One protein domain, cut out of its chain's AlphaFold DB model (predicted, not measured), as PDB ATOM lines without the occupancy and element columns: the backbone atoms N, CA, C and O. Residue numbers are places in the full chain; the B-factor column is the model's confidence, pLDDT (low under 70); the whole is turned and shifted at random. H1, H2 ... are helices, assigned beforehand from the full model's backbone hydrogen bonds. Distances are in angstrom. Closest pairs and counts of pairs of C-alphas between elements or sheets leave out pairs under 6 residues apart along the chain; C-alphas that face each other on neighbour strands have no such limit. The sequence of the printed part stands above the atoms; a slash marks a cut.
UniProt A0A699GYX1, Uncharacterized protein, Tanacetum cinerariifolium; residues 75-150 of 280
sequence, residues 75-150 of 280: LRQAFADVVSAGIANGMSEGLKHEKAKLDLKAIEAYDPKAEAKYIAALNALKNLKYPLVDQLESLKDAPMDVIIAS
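This is residues 75 to 150 of the 280 residues of an uncharacterized protein of Tanacetum cinerariifolium (UniProt A0A699GYX1). A long helical hairpin, H1 and H2 side by side and running opposite ways, is followed by a slender tail that leads away from the end of H2 to two short helices, H3 and H4. H3 and H4 fold back into a small, loosely formed head at the far end of the rod, away from both long helices, while at the other end residues 97 to 105, with the last turn of H1, stick out. The printed part has 76 residues with four named helices, in the order H1, H2, H3, H4, and no named strand; the class is all helix. It is extended, with a radius of gyration of the C-alphas of 21.2 A and spans of 69 by 15 by 15 A.

H1, the longest helix, holds residues 75 to 99 and measures 36.2 A from its first C-alpha, at (29.609, -1.449, 28.006), to its last, at (35.720, -36.826, 23.742). Residues 100 to 111 have no named element. H2 holds residues 112 to 126 and measures 20.6 A from first to last C-alpha. H3 follows with residues 131 to 138, 10.4 A long. H4, residues 144 to 150, measures 9.8 A and ends with C-alpha 150 at (27.889, 18.461, 37.397).

H1 and H2 touch, with 18 pairs of C-alphas within 8 A; the closest C-alphas are those of Ala 85 and Tyr 118, 5.3 A apart. Their lines stand at a shallow tilt of 26 degrees, opposite ways, and they form a helical hairpin. H3 is apart from both H1 and H2. H3 and H4 are close but not clearly touching: their closest C-alphas, those of Leu 136 and Ile 147, are 7.7 A apart. These two run opposite ways at a shallow tilt of 28 degrees. H4 is apart from H1 and from H2. In H1, H2, H3 and H4 every pair of O i and N i+4 is within hydrogen-bond range.

The outline is a rod; the two C-alphas farthest apart, those of Asp 103 and Asp 145, are 69.1 A from each other. Residues 97 to 105, of which 97 to 99 belong to H1, stand free, and so do residues 140 to 146, of which 144 to 146 belong to H4. The link from H1 to H2 is long, with 12 residues, while those from H2 to H3 and from H3 to H4 are tight, with 4 and 5. The printed part has no cut. The mean pLDDT of the printed part is 70.9; it is under 70 at residues 93 to 110, 130 to 133, 144 to 145, 148 and 150.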
ATOM      1  N   LEU A  75      29.454  -0.511  26.888       73.19
ATOM      2  CA  LEU A  75      29.609  -1.449  28.006       73.19
ATOM      3  C   LEU A  75      28.783  -2.722  27.787       73.19
ATOM      4  O   LEU A  75      29.278  -3.825  28.018       73.19
ATOM      5  N   ARG A  76      27.538  -2.587  27.309       77.94
ATOM      6  CA  ARG A  76      26.684  -3.742  26.980       77.94
ATOM      7  C   ARG A  76      27.299  -4.604  25.884       77.94
ATOM      8  O   ARG A  76      27.264  -5.826  26.009       77.94
ATOM      9  N   GLN A  77      27.867  -3.988  24.848       79.88
ATOM     10  CA  GLN A  77      28.525  -4.708  23.761       79.88
ATOM     11  C   GLN A  77      29.787  -5.420  24.256       79.88
ATOM     12  O   GLN A  77      29.914  -6.623  24.053       79.88
ATOM     13  N   ALA A  78      30.667  -4.727  24.984       75.31
ATOM     14  CA  ALA A  78      31.878  -5.327  25.543       75.31
ATOM     15  C   ALA A  78      31.553  -6.503  26.482       75.31
ATOM     16  O   ALA A  78      32.196  -7.551  26.424       75.31
ATOM     17  N   PHE A  79      30.515  -6.367  27.312       73.19
ATOM     18  CA  PHE A  79      30.031  -7.454  28.161       73.19
ATOM     19  C   PHE A  79      29.486  -8.632  27.339       73.19
ATOM     20  O   PHE A  79      29.834  -9.782  27.611       73.19
ATOM     21  N   ALA A  80      28.672  -8.363  26.314       80.81
ATOM     22  CA  ALA A  80      28.144  -9.394  25.423       80.81
ATOM     23  C   ALA A  80      29.262 -10.144  24.678       80.81
ATOM     24  O   ALA A  80      29.190 -11.368  24.541       80.81
ATOM     25  N   ASP A  81      30.314  -9.441  24.255       82.56
ATOM     26  CA  ASP A  81      31.479 -10.018  23.583       82.56
ATOM     27  C   ASP A  81      32.282 -10.928  24.526       82.56
ATOM     28  O   ASP A  81      32.642 -12.044  24.145       82.56
ATOM     29  N   VAL A  82      32.502 -10.505  25.780       81.19
ATOM     30  CA  VAL A  82      33.164 -11.323  26.815       81.19
ATOM     31  C   VAL A  82      32.354 -12.579  27.130       81.19
ATOM     32  O   VAL A  82      32.916 -13.675  27.144       81.19
ATOM     33  N   VAL A  83      31.040 -12.449  27.346       77.12
ATOM     34  CA  VAL A  83      30.152 -13.594  27.618       77.12
ATOM     35  C   VAL A  83      30.141 -14.558  26.433       77.12
ATOM     36  O   VAL A  83      30.307 -15.762  26.619       77.12
ATOM     37  N   SER A  84      30.019 -14.046  25.207       82.56
ATOM     38  CA  SER A  84      30.030 -14.866  23.989       82.56
ATOM     39  C   SER A  84      31.363 -15.596  23.802       82.56
ATOM     40  O   SER A  84      31.375 -16.788  23.486       82.56
ATOM     41  N   ALA A  85      32.491 -14.921  24.047       80.81
ATOM     42  CA  ALA A  85      33.817 -15.533  23.996       80.81
ATOM     43  C   ALA A  85      34.009 -16.590  25.095       80.81
ATOM     44  O   ALA A  85      34.536 -17.667  24.820       80.81
ATOM     45  N   GLY A  86      33.538 -16.322  26.315       77.31
ATOM     46  CA  GLY A  86      33.585 -17.261  27.436       77.31
ATOM     47  C   GLY A  86      32.757 -18.522  27.185       77.31
ATOM     48  O   GLY A  86      33.246 -19.628  27.411       77.31
ATOM     49  N   ILE A  87      31.543 -18.377  26.644       77.88
ATOM     50  CA  ILE A  87      30.694 -19.507  26.244       77.88
ATOM     51  C   ILE A  87      31.371 -20.317  25.133       77.88
ATOM     52  O   ILE A  87      31.427 -21.540  25.229       77.88
ATOM     53  N   ALA A  88      31.919 -19.669  24.101       78.50
ATOM     54  CA  ALA A  88      32.634 -20.364  23.030       78.50
ATOM     55  C   ALA A  88      33.856 -21.136  23.559       78.50
ATOM     56  O   ALA A  88      34.075 -22.286  23.173       78.50
ATOM     57  N   ASN A  89      34.607 -20.535  24.486       77.69
ATOM     58  CA  ASN A  89      35.747 -21.175  25.132       77.69
ATOM     59  C   ASN A  89      35.306 -22.388  25.970       77.69
ATOM     60  O   ASN A  89      35.807 -23.493  25.774       77.69
ATOM     61  N   GLY A  90      34.297 -22.213  26.829       76.44
ATOM     62  CA  GLY A  90      33.734 -23.286  27.650       76.44
ATOM     63  C   GLY A  90      33.135 -24.425  26.823       76.44
ATOM     64  O   GLY A  90      33.332 -25.588  27.161       76.44
ATOM     65  N   MET A  91      32.474 -24.120  25.701       74.75
ATOM     66  CA  MET A  91      31.998 -25.138  24.760       74.75
ATOM     67  C   MET A  91      33.158 -25.920  24.144       74.75
ATOM     68  O   MET A  91      33.071 -27.141  24.042       74.75
ATOM     69  N   SER A  92      34.257 -25.255  23.777       72.12
ATOM     70  CA  SER A  92      35.436 -25.948  23.252       72.12
ATOM     71  C   SER A  92      36.067 -26.887  24.289       72.12
ATOM     72  O   SER A  92      36.435 -28.007  23.940       72.12
ATOM     73  N   GLU A  93      36.131 -26.489  25.565       67.06
ATOM     74  CA  GLU A  93      36.654 -27.322  26.660       67.06
ATOM     75  C   GLU A  93      35.702 -28.466  27.050       67.06
ATOM     76  O   GLU A  93      36.133 -29.602  27.253       67.06
ATOM     77  N   GLY A  94      34.391 -28.214  27.094       64.12
ATOM     78  CA  GLY A  94      33.382 -29.240  27.378       64.12
ATOM     79  C   GLY A  94      33.369 -30.354  26.327       64.12
ATOM     80  O   GLY A  94      33.318 -31.536  26.673       64.12
ATOM     81  N   LEU A  95      33.526 -29.991  25.049       59.12
ATOM     82  CA  LEU A  95      33.613 -30.950  23.942       59.12
ATOM     83  C   LEU A  95      34.886 -31.814  24.015       59.12
ATOM     84  O   LEU A  95      34.881 -32.960  23.566       59.12
ATOM     85  N   LYS A  96      35.975 -31.300  24.608       57.00
ATOM     86  CA  LYS A  96      37.198 -32.078  24.879       57.00
ATOM     87  C   LYS A  96      36.989 -33.094  25.998       57.00
ATOM     88  O   LYS A  96      37.433 -34.231  25.859       57.00
ATOM     89  N   HIS A  97      36.276 -32.729  27.064       55.00
ATOM     90  CA  HIS A  97      35.964 -33.651  28.161       55.00
ATOM     91  C   HIS A  97      35.029 -34.792  27.740       55.00
ATOM     92  O   HIS A  97      35.235 -35.931  28.159       55.00
ATOM     93  N   GLU A  98      34.044 -34.519  26.882       55.50
ATOM     94  CA  GLU A  98      33.149 -35.550  26.338       55.50
ATOM     95  C   GLU A  98      33.898 -36.530  25.412       55.50
ATOM     96  O   GLU A  98      33.641 -37.736  25.421       55.50
ATOM     97  N   LYS A  99      34.897 -36.034  24.671       52.72
ATOM     98  CA  LYS A  99      35.720 -36.826  23.742       52.72
ATOM     99  C   LYS A  99      36.849 -37.610  24.433       52.72
ATOM    100  O   LYS A  99      37.250 -38.657  23.935       52.72
ATOM    101  N   ALA A 100      37.303 -37.172  25.611       47.69
ATOM    102  CA  ALA A 100      38.380 -37.789  26.399       47.69
ATOM    103  C   ALA A 100      38.024 -39.135  27.068       47.69
ATOM    104  O   ALA A 100      38.853 -39.719  27.765       47.69
ATOM    105  N   LYS A 101      36.829 -39.692  26.824       55.88
ATOM    106  CA  LYS A 101      36.558 -41.117  27.091       55.88
ATOM    107  C   LYS A 101      37.235 -42.057  26.076       55.88
ATOM    108  O   LYS A 101      37.216 -43.269  26.280       55.88
ATOM    109  N   LEU A 102      37.843 -41.516  25.017       55.44
ATOM    110  CA  LEU A 102      38.635 -42.240  24.023       55.44
ATOM    111  C   LEU A 102      40.049 -41.639  23.923       55.44
ATOM    112  O   LEU A 102      40.289 -40.684  23.196       55.44
ATOM    113  N   ASP A 103      40.959 -42.283  24.654       52.12
ATOM    114  CA  ASP A 103      42.424 -42.283  24.544       52.12
ATOM    115  C   ASP A 103      43.222 -40.999  24.882       52.12
ATOM    116  O   ASP A 103      42.975 -39.891  24.413       52.12
ATOM    117  N   LEU A 104      44.270 -41.186  25.693       49.62
ATOM    118  CA  LEU A 104      45.048 -40.158  26.410       49.62
ATOM    119  C   LEU A 104      46.004 -39.336  25.510       49.62
ATOM    120  O   LEU A 104      46.827 -38.567  26.004       49.62
ATOM    121  N   LYS A 105      45.938 -39.514  24.185       53.88
ATOM    122  CA  LYS A 105      46.927 -39.003  23.216       53.88
ATOM    123  C   LYS A 105      46.537 -37.686  22.532       53.88
ATOM    124  O   LYS A 105      47.254 -37.238  21.645       53.88
ATOM    125  N   ALA A 106      45.432 -37.057  22.940       52.28
ATOM    126  CA  ALA A 106      44.870 -35.866  22.294       52.28
ATOM    127  C   ALA A 106      44.757 -34.643  23.232       52.28
ATOM    128  O   ALA A 106      43.771 -33.914  23.190       52.28
ATOM    129  N   ILE A 107      45.771 -34.393  24.071       49.66
ATOM    130  CA  ILE A 107      45.866 -33.167  24.899       49.66
ATOM    131  C   ILE A 107      46.204 -31.917  24.047       49.66
ATOM    132  O   ILE A 107      46.233 -30.798  24.545       49.66
ATOM    133  N   GLU A 108      46.382 -32.051  22.732       55.12
ATOM    134  CA  GLU A 108      46.594 -30.918  21.826       55.12
ATOM    135  C   GLU A 108      45.277 -30.458  21.183       55.12
ATOM    136  O   GLU A 108      45.016 -30.682  20.004       55.12
ATOM    137  N   ALA A 109      44.397 -29.842  21.972       55.00
ATOM    138  CA  ALA A 109      43.205 -29.193  21.421       55.00
ATOM    139  C   ALA A 109      42.832 -27.907  22.154       55.00
ATOM    140  O   ALA A 109      41.672 -27.519  22.158       55.00
ATOM    141  N   TYR A 110      43.778 -27.226  22.797       58.47
ATOM    142  CA  TYR A 110      43.567 -25.822  23.141       58.47
ATOM    143  C   TYR A 110      43.346 -25.034  21.845       58.47
ATOM    144  O   TYR A 110      44.124 -25.212  20.911       58.47
ATOM    145  N   ASP A 111      42.276 -24.235  21.744       70.81
ATOM    146  CA  ASP A 111      42.120 -23.284  20.640       70.81
ATOM    147  C   ASP A 111      42.716 -21.945  21.095       70.81
ATOM    148  O   ASP A 111      41.993 -21.115  21.660       70.81
ATOM    149  N   PRO A 112      44.020 -21.697  20.865       78.50
ATOM    150  CA  PRO A 112      44.648 -20.437  21.247       78.50
ATOM    151  C   PRO A 112      43.963 -19.226  20.598       78.50
ATOM    152  O   PRO A 112      44.103 -18.104  21.078       78.50
ATOM    153  N   LYS A 113      43.167 -19.418  19.533       78.19
ATOM    154  CA  LYS A 113      42.377 -18.349  18.917       78.19
ATOM    155  C   LYS A 113      41.172 -17.948  19.772       78.19
ATOM    156  O   LYS A 113      40.823 -16.766  19.783       78.19
ATOM    157  N   ALA A 114      40.525 -18.891  20.456       73.88
ATOM    158  CA  ALA A 114      39.417 -18.605  21.367       73.88
ATOM    159  C   ALA A 114      39.916 -17.907  22.640       73.88
ATOM    160  O   ALA A 114      39.348 -16.885  23.033       73.88
ATOM    161  N   GLU A 115      41.027 -18.378  23.215       75.62
ATOM    162  CA  GLU A 115      41.690 -17.708  24.340       75.62
ATOM    163  C   GLU A 115      42.109 -16.283  23.966       75.62
ATOM    164  O   GLU A 115      41.782 -15.338  24.684       75.62
ATOM    165  N   ALA A 116      42.767 -16.100  22.817       83.94
ATOM    166  CA  ALA A 116      43.189 -14.778  22.366       83.94
ATOM    167  C   ALA A 116      42.004 -13.808  22.228       83.94
ATOM    168  O   ALA A 116      42.122 -12.640  22.599       83.94
ATOM    169  N   LYS A 117      40.843 -14.279  21.749       81.44
ATOM    170  CA  LYS A 117      39.612 -13.470  21.680       81.44
ATOM    171  C   LYS A 117      39.069 -13.113  23.061       81.44
ATOM    172  O   LYS A 117      38.669 -11.972  23.266       81.44
ATOM    173  N   TYR A 118      39.071 -14.056  23.999       71.81
ATOM    174  CA  TYR A 118      38.637 -13.805  25.371       71.81
ATOM    175  C   TYR A 118      39.550 -12.793  26.079       71.81
ATOM    176  O   TYR A 118      39.064 -11.826  26.662       71.81
ATOM    177  N   ILE A 119      40.873 -12.951  25.955       80.38
ATOM    178  CA  ILE A 119      41.859 -12.005  26.495       80.38
ATOM    179  C   ILE A 119      41.705 -10.626  25.840       80.38
ATOM    180  O   ILE A 119      41.744  -9.612  26.537       80.38
ATOM    181  N   ALA A 120      41.484 -10.562  24.524       86.62
ATOM    182  CA  ALA A 120      41.251  -9.305  23.818       86.62
ATOM    183  C   ALA A 120      39.967  -8.600  24.288       86.62
ATOM    184  O   ALA A 120      40.007  -7.402  24.559       86.62
ATOM    185  N   ALA A 121      38.859  -9.331  24.449       74.25
ATOM    186  CA  ALA A 121      37.597  -8.785  24.949       74.25
ATOM    187  C   ALA A 121      37.715  -8.309  26.407       74.25
ATOM    188  O   ALA A 121      37.252  -7.220  26.744       74.25
ATOM    189  N   LEU A 122      38.413  -9.065  27.263       73.94
ATOM    190  CA  LEU A 122      38.722  -8.638  28.630       73.94
ATOM    191  C   LEU A 122      39.581  -7.373  28.662       73.94
ATOM    192  O   LEU A 122      39.325  -6.480  29.464       73.94
ATOM    193  N   ASN A 123      40.597  -7.283  27.806       79.69
ATOM    194  CA  ASN A 123      41.431  -6.089  27.717       79.69
ATOM    195  C   ASN A 123      40.642  -4.890  27.178       79.69
ATOM    196  O   ASN A 123      40.820  -3.786  27.680       79.69
ATOM    197  N   ALA A 124      39.738  -5.091  26.217       77.31
ATOM    198  CA  ALA A 124      38.842  -4.040  25.736       77.31
ATOM    199  C   ALA A 124      37.907  -3.537  26.846       77.31
ATOM    200  O   ALA A 124      37.756  -2.331  27.006       77.31
ATOM    201  N   LEU A 125      37.356  -4.439  27.666       71.94
ATOM    202  CA  LEU A 125      36.520  -4.078  28.814       71.94
ATOM    203  C   LEU A 125      37.309  -3.326  29.899       71.94
ATOM    204  O   LEU A 125      36.818  -2.346  30.451       71.94
ATOM    205  N   LYS A 126      38.541  -3.761  30.195       76.75
ATOM    206  CA  LYS A 126      39.436  -3.089  31.155       76.75
ATOM    207  C   LYS A 126      39.862  -1.696  30.692       76.75
ATOM    208  O   LYS A 126      40.010  -0.807  31.519       76.75
ATOM    209  N   ASN A 127      40.073  -1.530  29.388       78.50
ATOM    210  CA  ASN A 127      40.493  -0.267  28.780       78.50
ATOM    211  C   ASN A 127      39.310   0.615  28.359       78.50
ATOM    212  O   ASN A 127      39.531   1.690  27.795       78.50
ATOM    213  N   LEU A 128      38.072   0.168  28.595       75.19
ATOM    214  CA  LEU A 128      36.891   0.971  28.336       75.19
ATOM    215  C   LEU A 128      36.962   2.197  29.241       75.19
ATOM    216  O   LEU A 128      36.974   2.082  30.467       75.19
ATOM    217  N   LYS A 129      37.052   3.379  28.631       76.25
ATOM    218  CA  LYS A 129      36.990   4.622  29.390       76.25
ATOM    219  C   LYS A 129      35.584   4.768  29.939       76.25
ATOM    220  O   LYS A 129      34.610   4.498  29.239       76.25
ATOM    221  N   TYR A 130      35.490   5.233  31.173       67.88
ATOM    222  CA  TYR A 130      34.227   5.592  31.791       67.88
ATOM    223  C   TYR A 130      34.228   7.114  31.929       67.88
ATOM    224  O   TYR A 130      34.624   7.613  32.979       67.88
ATOM    225  N   PRO A 131      33.777   7.875  30.910       68.06
ATOM    226  CA  PRO A 131      33.837   9.340  30.924       68.06
ATOM    227  C   PRO A 131      33.179   9.958  32.159       68.06
ATOM    228  O   PRO A 131      33.542  11.046  32.589       68.06
ATOM    229  N   LEU A 132      32.198   9.255  32.732       65.00
ATOM    230  CA  LEU A 132      31.521   9.649  33.960       65.00
ATOM    231  C   LEU A 132      32.408   9.475  35.206       65.00
ATOM    232  O   LEU A 132      32.368  10.315  36.097       65.00
ATOM    233  N   VAL A 133      33.204   8.404  35.264       68.00
ATOM    234  CA  VAL A 133      34.176   8.166  36.343       68.00
ATOM    235  C   VAL A 133      35.321   9.164  36.229       68.00
ATOM    236  O   VAL A 133      35.660   9.776  37.231       68.00
ATOM    237  N   ASP A 134      35.819   9.417  35.014       77.31
ATOM    238  CA  ASP A 134      36.849  10.435  34.762       77.31
ATOM    239  C   ASP A 134      36.360  11.838  35.190       77.31
ATOM    240  O   ASP A 134      37.100  12.615  35.795       77.31
ATOM    241  N   GLN A 135      35.084  12.164  34.936       71.25
ATOM    242  CA  GLN A 135      34.462  13.403  35.419       71.25
ATOM    243  C   GLN A 135      34.351  13.444  36.947       71.25
ATOM    244  O   GLN A 135      34.732  14.444  37.550       71.25
ATOM    245  N   LEU A 136      33.864  12.376  37.581       70.62
ATOM    246  CA  LEU A 136      33.786  12.275  39.044       70.62
ATOM    247  C   LEU A 136      35.168  12.388  39.701       70.62
ATOM    248  O   LEU A 136      35.312  13.088  40.700       70.62
ATOM    249  N   GLU A 137      36.191  11.764  39.120       79.56
ATOM    250  CA  GLU A 137      37.576  11.844  39.584       79.56
ATOM    251  C   GLU A 137      38.138  13.265  39.447       79.56
ATOM    252  O   GLU A 137      38.791  13.759  40.367       79.56
ATOM    253  N   SER A 138      37.817  13.966  38.353       82.06
ATOM    254  CA  SER A 138      38.195  15.375  38.171       82.06
ATOM    255  C   SER A 138      37.520  16.329  39.166       82.06
ATOM    256  O   SER A 138      38.006  17.436  39.386       82.06
ATOM    257  N   LEU A 139      36.422  15.891  39.791       78.19
ATOM    258  CA  LEU A 139      35.634  16.657  40.756       78.19
ATOM    259  C   LEU A 139      35.876  16.232  42.211       78.19
ATOM    260  O   LEU A 139      35.183  16.719  43.099       78.19
ATOM    261  N   LYS A 140      36.849  15.357  42.490       79.06
ATOM    262  CA  LYS A 140      37.081  14.809  43.841       79.06
ATOM    263  C   LYS A 140      37.348  15.871  44.922       79.06
ATOM    264  O   LYS A 140      36.987  15.660  46.074       79.06
ATOM    265  N   ASP A 141      37.941  17.002  44.531       82.00
ATOM    266  CA  ASP A 141      38.280  18.130  45.413       82.00
ATOM    267  C   ASP A 141      37.308  19.314  45.248       82.00
ATOM    268  O   ASP A 141      37.494  20.380  45.840       82.00
ATOM    269  N   ALA A 142      36.278  19.160  44.410       75.88
ATOM    270  CA  ALA A 142      35.319  20.218  44.149       75.88
ATOM    271  C   ALA A 142      34.320  20.364  45.316       75.88
ATOM    272  O   ALA A 142      33.958  19.377  45.964       75.88
ATOM    273  N   PRO A 143      33.822  21.587  45.571       72.50
ATOM    274  CA  PRO A 143      32.711  21.809  46.486       72.50
ATOM    275  C   PRO A 143      31.491  20.943  46.136       72.50
ATOM    276  O   PRO A 143      31.220  20.643  44.971       72.50
ATOM    277  N   MET A 144      30.744  20.512  47.154       69.25
ATOM    278  CA  MET A 144      29.669  19.526  46.986       69.25
ATOM    279  C   MET A 144      28.552  20.012  46.048       69.25
ATOM    280  O   MET A 144      27.997  19.225  45.289       69.25
ATOM    281  N   ASP A 145      28.246  21.306  46.064       69.00
ATOM    282  CA  ASP A 145      27.308  21.957  45.147       69.00
ATOM    283  C   ASP A 145      27.767  21.878  43.681       69.00
ATOM    284  O   ASP A 145      26.945  21.626  42.800       69.00
ATOM    285  N   VAL A 146      29.073  21.993  43.418       74.38
ATOM    286  CA  VAL A 146      29.674  21.815  42.084       74.38
ATOM    287  C   VAL A 146      29.586  20.358  41.627       74.38
ATOM    288  O   VAL A 146      29.249  20.100  40.468       74.38
ATOM    289  N   ILE A 147      29.821  19.398  42.530       73.62
ATOM    290  CA  ILE A 147      29.650  17.961  42.249       73.62
ATOM    291  C   ILE A 147      28.185  17.663  41.910       73.62
ATOM    292  O   ILE A 147      27.905  17.047  40.883       73.62
ATOM    293  N   ILE A 148      27.243  18.154  42.718       67.62
ATOM    294  CA  ILE A 148      25.801  17.993  42.487       67.62
ATOM    295  C   ILE A 148      25.402  18.596  41.134       67.62
ATOM    296  O   ILE A 148      24.776  17.913  40.325       67.62
ATOM    297  N   ALA A 149      25.806  19.836  40.848       71.00
ATOM    298  CA  ALA A 149      25.473  20.515  39.598       71.00
ATOM    299  C   ALA A 149      26.065  19.817  38.362       71.00
ATOM    300  O   ALA A 149      25.426  19.787  37.313       71.00
ATOM    301  N   SER A 150      27.250  19.216  38.485       69.12
ATOM    302  CA  SER A 150      27.889  18.461  37.397       69.12
ATOM    303  C   SER A 150      27.239  17.091  37.171       69.12
ATOM    304  O   SER A 150      27.238  16.581  36.053       69.12
TER     305      SER A 150